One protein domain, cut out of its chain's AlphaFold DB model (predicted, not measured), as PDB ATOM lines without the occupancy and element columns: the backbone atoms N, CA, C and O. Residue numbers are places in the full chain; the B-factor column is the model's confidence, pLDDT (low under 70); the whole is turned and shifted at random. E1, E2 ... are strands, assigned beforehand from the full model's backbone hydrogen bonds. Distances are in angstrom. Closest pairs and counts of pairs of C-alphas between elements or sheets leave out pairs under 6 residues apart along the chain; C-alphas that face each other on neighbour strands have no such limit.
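AT A GLANCE: This is residues 445 to 493 of the 493 residues of an uncharacterized protein of uncultured archaeon (UniProt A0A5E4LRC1). With little regular structure, the chain winds loosely along one long axis as a row of three small two-stranded loops: hairpin E1-E2 at one end, hairpin E3-E4 in the middle, and the short antiparallel pairing of residues 484 to 485 with 491 to 492 at the other end. The printed part has 49 residues, no named helix and strands E1 to E4 in chain order, 12 residues in all; its class is all strand. It is only just compact, close to loose, with a radius of gyration of the C-alphas of 11.4 A, and spans 32 by 20 by 15 A.

HOW THE PARTS SIT: E1, residues 448 to 450, and E2, residues 456 to 458, form an antiparallel hairpin at 138 degrees; N 449 and O 457 are 2.8 A apart, within hydrogen-bond range. E3, residues 471 to 473, and E4, residues 476 to 478, form another at 131 degrees, with N 471 and O 478 at 2.9 A. E2 and E3 are only just apart, closest 8.3 A.

IN THESE COORDINATES: E1 and E2 are each 6.9 A long, E3 6.2 A and E4 6.1 A. C-alpha 448 is at (137.793, 177.433, 136.017) and C-alpha 478 at (140.403, 161.292, 142.515).

THE WHOLE: The C-alphas of Asn 445 and Trp 493, the two farthest apart, are 33.4 A apart. The printed part has no cut; the link E2 to E3 is long. Residue 463 alone has pLDDT under 70.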
ATOM      1  N   ASN A 445     138.069 181.771 132.773       80.88
ATOM      2  CA  ASN A 445     136.698 181.600 132.286       80.88
ATOM      3  C   ASN A 445     135.817 180.953 133.370       80.88
ATOM      4  O   ASN A 445     136.301 180.162 134.177       80.88
ATOM      5  N   ALA A 446     134.514 181.247 133.360       78.44
ATOM      6  CA  ALA A 446     133.568 180.667 134.315       78.44
ATOM      7  C   ALA A 446     133.652 179.125 134.339       78.44
ATOM      8  O   ALA A 446     133.635 178.484 133.286       78.44
ATOM      9  N   GLY A 447     133.743 178.546 135.541       78.94
ATOM     10  CA  GLY A 447     133.964 177.109 135.761       78.94
ATOM     11  C   GLY A 447     135.438 176.692 135.848       78.94
ATOM     12  O   GLY A 447     135.719 175.504 135.991       78.94
ATOM     13  N   TYR A 448     136.371 177.645 135.772       82.62
ATOM     14  CA  TYR A 448     137.793 177.433 136.017       82.62
ATOM     15  C   TYR A 448     138.271 178.315 137.175       82.62
ATOM     16  O   TYR A 448     137.851 179.463 137.310       82.62
ATOM     17  N   ILE A 449     139.193 177.792 137.974       80.88
ATOM     18  CA  ILE A 449     139.866 178.489 139.066       80.88
ATOM     19  C   ILE A 449     141.372 178.511 138.831       80.88
ATOM     20  O   ILE A 449     141.917 177.654 138.137       80.88
ATOM     21  N   TYR A 450     142.051 179.506 139.389       79.38
ATOM     22  CA  TYR A 450     143.485 179.653 139.185       79.38
ATOM     23  C   TYR A 450     144.279 178.775 140.148       79.38
ATOM     24  O   TYR A 450     144.047 178.807 141.358       79.38
ATOM     25  N   GLY A 451     145.195 177.987 139.597       78.81
ATOM     26  CA  GLY A 451     146.092 177.140 140.361       78.81
ATOM     27  C   GLY A 451     147.333 177.875 140.851       78.81
ATOM     28  O   GLY A 451     147.731 178.909 140.319       78.81
ATOM     29  N   GLU A 452     147.981 177.302 141.862       74.81
ATOM     30  CA  GLU A 452     149.275 177.766 142.381       74.81
ATOM     31  C   GLU A 452     150.388 177.656 141.327       74.81
ATOM     32  O   GLU A 452     151.400 178.346 141.414       74.81
ATOM     33  N   ASP A 453     150.193 176.809 140.314       76.94
ATOM     34  CA  ASP A 453     151.092 176.631 139.174       76.94
ATOM     35  C   ASP A 453     150.992 177.746 138.125       76.94
ATOM     36  O   ASP A 453     151.741 177.747 137.147       76.94
ATOM     37  N   GLY A 454     150.090 178.701 138.322       73.38
ATOM     38  CA  GLY A 454     149.941 179.821 137.416       73.38
ATOM     39  C   GLY A 454     149.041 179.534 136.206       73.38
ATOM     40  O   GLY A 454     149.147 180.214 135.186       73.38
ATOM     41  N   MET A 455     148.175 178.517 136.264       78.75
ATOM     42  CA  MET A 455     147.261 178.171 135.168       78.75
ATOM     43  C   MET A 455     145.805 178.058 135.636       78.75
ATOM     44  O   MET A 455     145.518 177.809 136.802       78.75
ATOM     45  N   CYS A 456     144.851 178.237 134.717       82.38
ATOM     46  CA  CYS A 456     143.430 178.026 135.004       82.38
ATOM     47  C   CYS A 456     143.073 176.535 134.918       82.38
ATOM     48  O   CYS A 456     143.173 175.931 133.849       82.38
ATOM     49  N   HIS A 457     142.580 175.968 136.014       82.00
ATOM     50  CA  HIS A 457     142.127 174.581 136.124       82.00
ATOM     51  C   HIS A 457     140.606 174.511 136.248       82.00
ATOM     52  O   HIS A 457     140.019 175.410 136.842       82.00
ATOM     53  N   PRO A 458     139.935 173.471 135.724       82.00
ATOM     54  CA  PRO A 458     138.505 173.282 135.952       82.00
ATOM     55  C   PRO A 458     138.198 173.206 137.451       82.00
ATOM     56  O   PRO A 458     138.905 172.526 138.199       82.00
ATOM     57  N   GLU A 459     137.138 173.881 137.887       84.88
ATOM     58  CA  GLU A 459     136.707 173.832 139.280       84.88
ATOM     59  C   GLU A 459     136.225 172.421 139.634       84.88
ATOM     60  O   GLU A 459     135.406 171.817 138.933       84.88
ATOM     61  N   CYS A 460     136.744 171.886 140.735       85.19
ATOM     62  CA  CYS A 460     136.343 170.610 141.283       85.19
ATOM     63  C   CYS A 460     135.481 170.781 142.531       85.19
ATOM     64  O   CYS A 460     135.985 171.033 143.626       85.19
ATOM     65  N   GLY A 461     134.172 170.593 142.353       78.12
ATOM     66  CA  GLY A 461     133.173 170.770 143.407       78.12
ATOM     67  C   GLY A 461     132.727 172.225 143.546       78.12
ATOM     68  O   GLY A 461     132.972 173.038 142.667       78.12
ATOM     69  N   ASN A 462     132.055 172.539 144.655       75.19
ATOM     70  CA  ASN A 462     131.546 173.889 144.948       75.19
ATOM     71  C   ASN A 462     132.476 174.683 145.886       75.19
ATOM     72  O   ASN A 462     132.039 175.642 146.520       75.19
ATOM     73  N   SER A 463     133.714 174.225 146.077       69.56
ATOM     74  CA  SER A 463     134.640 174.737 147.094       69.56
ATOM     75  C   SER A 463     135.786 175.575 146.532       69.56
ATOM     76  O   SER A 463     136.696 175.898 147.292       69.56
ATOM     77  N   GLY A 464     135.789 175.922 145.239       74.69
ATOM     78  CA  GLY A 464     136.925 176.627 144.643       74.69
ATOM     79  C   GLY A 464     138.225 175.822 144.736       74.69
ATOM     80  O   GLY A 464     139.295 176.386 144.936       74.69
ATOM     81  N   THR A 465     138.136 174.494 144.637       78.25
ATOM     82  CA  THR A 465     139.274 173.562 144.677       78.25
ATOM     83  C   THR A 465     139.532 172.962 143.300       78.25
ATOM     84  O   THR A 465     138.588 172.738 142.555       78.25
ATOM     85  N   TYR A 466     140.791 172.693 142.943       84.06
ATOM     86  CA  TYR A 466     141.177 172.061 141.674       84.06
ATOM     87  C   TYR A 466     142.126 170.897 141.946       84.06
ATOM     88  O   TYR A 466     142.743 170.809 143.010       84.06
ATOM     89  N   CYS A 467     142.237 169.989 140.981       82.31
ATOM     90  CA  CYS A 467     143.097 168.822 141.102       82.31
ATOM     91  C   CYS A 467     144.425 169.092 140.400       82.31
ATOM     92  O   CYS A 467     144.470 169.117 139.175       82.31
ATOM     93  N   ILE A 468     145.503 169.258 141.173       78.25
ATOM     94  CA  ILE A 468     146.871 169.369 140.631       78.25
ATOM     95  C   ILE A 468     147.247 168.073 139.892       78.25
ATOM     96  O   ILE A 468     147.891 168.096 138.847       78.25
ATOM     97  N   THR A 469     146.804 166.928 140.416       76.12
ATOM     98  CA  THR A 469     146.908 165.613 139.779       76.12
ATOM     99  C   THR A 469     145.603 164.833 139.986       76.12
ATOM    100  O   THR A 469     145.014 164.864 141.067       76.12
ATOM    101  N   GLY A 470     145.119 164.157 138.938       77.56
ATOM    102  CA  GLY A 470     143.852 163.412 138.950       77.56
ATOM    103  C   GLY A 470     142.724 164.074 138.150       77.56
ATOM    104  O   GLY A 470     142.947 165.011 137.389       77.56
ATOM    105  N   GLN A 471     141.507 163.555 138.299       82.12
ATOM    106  CA  GLN A 471     140.294 164.078 137.668       82.12
ATOM    107  C   GLN A 471     139.243 164.403 138.728       82.12
ATOM    108  O   GLN A 471     139.123 163.715 139.746       82.12
ATOM    109  N   CYS A 472     138.471 165.462 138.480       83.94
ATOM    110  CA  CYS A 472     137.383 165.819 139.370       83.94
ATOM    111  C   CYS A 472     136.185 164.896 139.175       83.94
ATOM    112  O   CYS A 472     135.623 164.812 138.084       83.94
ATOM    113  N   CYS A 473     135.756 164.272 140.262       82.81
ATOM    114  CA  CYS A 473     134.677 163.311 140.253       82.81
ATOM    115  C   CYS A 473     133.781 163.516 141.472       82.81
ATOM    116  O   CYS A 473     134.224 163.386 142.609       82.81
ATOM    117  N   GLY A 474     132.526 163.918 141.244       80.25
ATOM    118  CA  GLY A 474     131.576 164.205 142.328       80.25
ATOM    119  C   GLY A 474     132.013 165.329 143.281       80.25
ATOM    120  O   GLY A 474     131.576 165.355 144.426       80.25
ATOM    121  N   GLY A 475     132.883 166.238 142.828       81.94
ATOM    122  CA  GLY A 475     133.440 167.317 143.652       81.94
ATOM    123  C   GLY A 475     134.644 166.921 144.510       81.94
ATOM    124  O   GLY A 475     135.018 167.673 145.404       81.94
ATOM    125  N   GLN A 476     135.253 165.760 144.255       81.50
ATOM    126  CA  GLN A 476     136.499 165.333 144.889       81.50
ATOM    127  C   GLN A 476     137.569 165.035 143.837       81.50
ATOM    128  O   GLN A 476     137.272 164.532 142.751       81.50
ATOM    129  N   CYS A 477     138.824 165.334 144.173       85.25
ATOM    130  CA  CYS A 477     139.968 164.984 143.341       85.25
ATOM    131  C   CYS A 477     140.326 163.517 143.543       85.25
ATOM    132  O   CYS A 477     140.839 163.136 144.596       85.25
ATOM    133  N   LEU A 478     140.049 162.702 142.528       85.00
ATOM    134  CA  LEU A 478     140.403 161.292 142.515       85.00
ATOM    135  C   LEU A 478     141.559 161.069 141.543       85.00
ATOM    136  O   LEU A 478     141.576 161.597 140.431       85.00
ATOM    137  N   TYR A 479     142.519 160.253 141.960       87.69
ATOM    138  CA  TYR A 479     143.573 159.752 141.090       87.69
ATOM    139  C   TYR A 479     143.707 158.242 141.284       87.69
ATOM    140  O   TYR A 479     143.523 157.726 142.386       87.69
ATOM    141  N   CYS A 480     144.018 157.538 140.198       86.44
ATOM    142  CA  CYS A 480     144.323 156.113 140.223       86.44
ATOM    143  C   CYS A 480     145.842 155.958 140.225       86.44
ATOM    144  O   CYS A 480     146.525 156.594 139.422       86.44
ATOM    145  N   THR A 481     146.379 155.143 141.129       84.62
ATOM    146  CA  THR A 481     147.818 154.842 141.167       84.62
ATOM    147  C   THR A 481     148.271 154.041 139.946       84.62
ATOM    148  O   THR A 481     149.392 154.232 139.486       84.62
ATOM    149  N   GLU A 482     147.394 153.202 139.393       79.81
ATOM    150  CA  GLU A 482     147.567 152.482 138.128       79.81
ATOM    151  C   GLU A 482     146.200 152.414 137.409       79.81
ATOM    152  O   GLU A 482     145.162 152.329 138.069       79.81
ATOM    153  N   GLY A 483     146.188 152.506 136.072       81.75
ATOM    154  CA  GLY A 483     144.961 152.575 135.259       81.75
ATOM    155  C   GLY A 483     144.489 154.003 134.932       81.75
ATOM    156  O   GLY A 483     145.252 154.964 135.049       81.75
ATOM    157  N   TYR A 484     143.235 154.152 134.492       83.06
ATOM    158  CA  TYR A 484     142.602 155.455 134.232       83.06
ATOM    159  C   TYR A 484     141.274 155.598 134.984       83.06
ATOM    160  O   TYR A 484     140.560 154.622 135.217       83.06
ATOM    161  N   LEU A 485     140.932 156.830 135.371       82.38
ATOM    162  CA  LEU A 485     139.646 157.125 135.996       82.38
ATOM    163  C   LEU A 485     138.567 157.200 134.903       82.38
ATOM    164  O   LEU A 485     138.692 157.960 133.941       82.38
ATOM    165  N   GLY A 486     137.534 156.368 135.016       77.31
ATOM    166  CA  GLY A 486     136.393 156.376 134.105       77.31
ATOM    167  C   GLY A 486     135.447 157.539 134.393       77.31
ATOM    168  O   GLY A 486     135.467 158.131 135.471       77.31
ATOM    169  N   THR A 487     134.552 157.847 133.450       80.69
ATOM    170  CA  THR A 487     133.518 158.884 133.645       80.69
ATOM    171  C   THR A 487     132.507 158.538 134.744       80.69
ATOM    172  O   THR A 487     131.721 159.387 135.145       80.69
ATOM    173  N   ASP A 488     132.500 157.288 135.213       85.62
ATOM    174  CA  ASP A 488     131.739 156.803 136.364       85.62
ATOM    175  C   ASP A 488     132.472 156.998 137.702       85.62
ATOM    176  O   ASP A 488     131.967 156.578 138.741       85.62
ATOM    177  N   CYS A 489     133.642 157.641 137.684       85.38
ATOM    178  CA  CYS A 489     134.462 157.935 138.855       85.38
ATOM    179  C   CYS A 489     135.050 156.706 139.559       85.38
ATOM    180  O   CYS A 489     135.406 156.780 140.734       85.38
ATOM    181  N   ASN A 490     135.216 155.601 138.826       86.88
ATOM    182  CA  ASN A 490     135.947 154.419 139.278       86.88
ATOM    183  C   ASN A 490     137.278 154.278 138.530       86.88
ATOM    184  O   ASN A 490     137.400 154.680 137.372       86.88
ATOM    185  N   CYS A 491     138.277 153.690 139.188       87.38
ATOM    186  CA  CYS A 491     139.530 153.323 138.534       87.38
ATOM    187  C   CYS A 491     139.329 152.067 137.686       87.38
ATOM    188  O   CYS A 491     138.988 151.006 138.218       87.38
ATOM    189  N   HIS A 492     139.562 152.193 136.382       86.88
ATOM    190  CA  HIS A 492     139.576 151.082 135.436       86.88
ATOM    191  C   HIS A 492     141.021 150.706 135.128       86.88
ATOM    192  O   HIS A 492     141.873 151.579 134.937       86.88
ATOM    193  N   TRP A 493     141.272 149.400 135.110       83.56
ATOM    194  CA  TRP A 493     142.589 148.799 134.918       83.56
ATOM    195  C   TRP A 493     142.763 148.339 133.477       83.56
ATOM    196  O   TRP A 493     141.819 147.697 132.953       83.56
TER     197      TRP A 493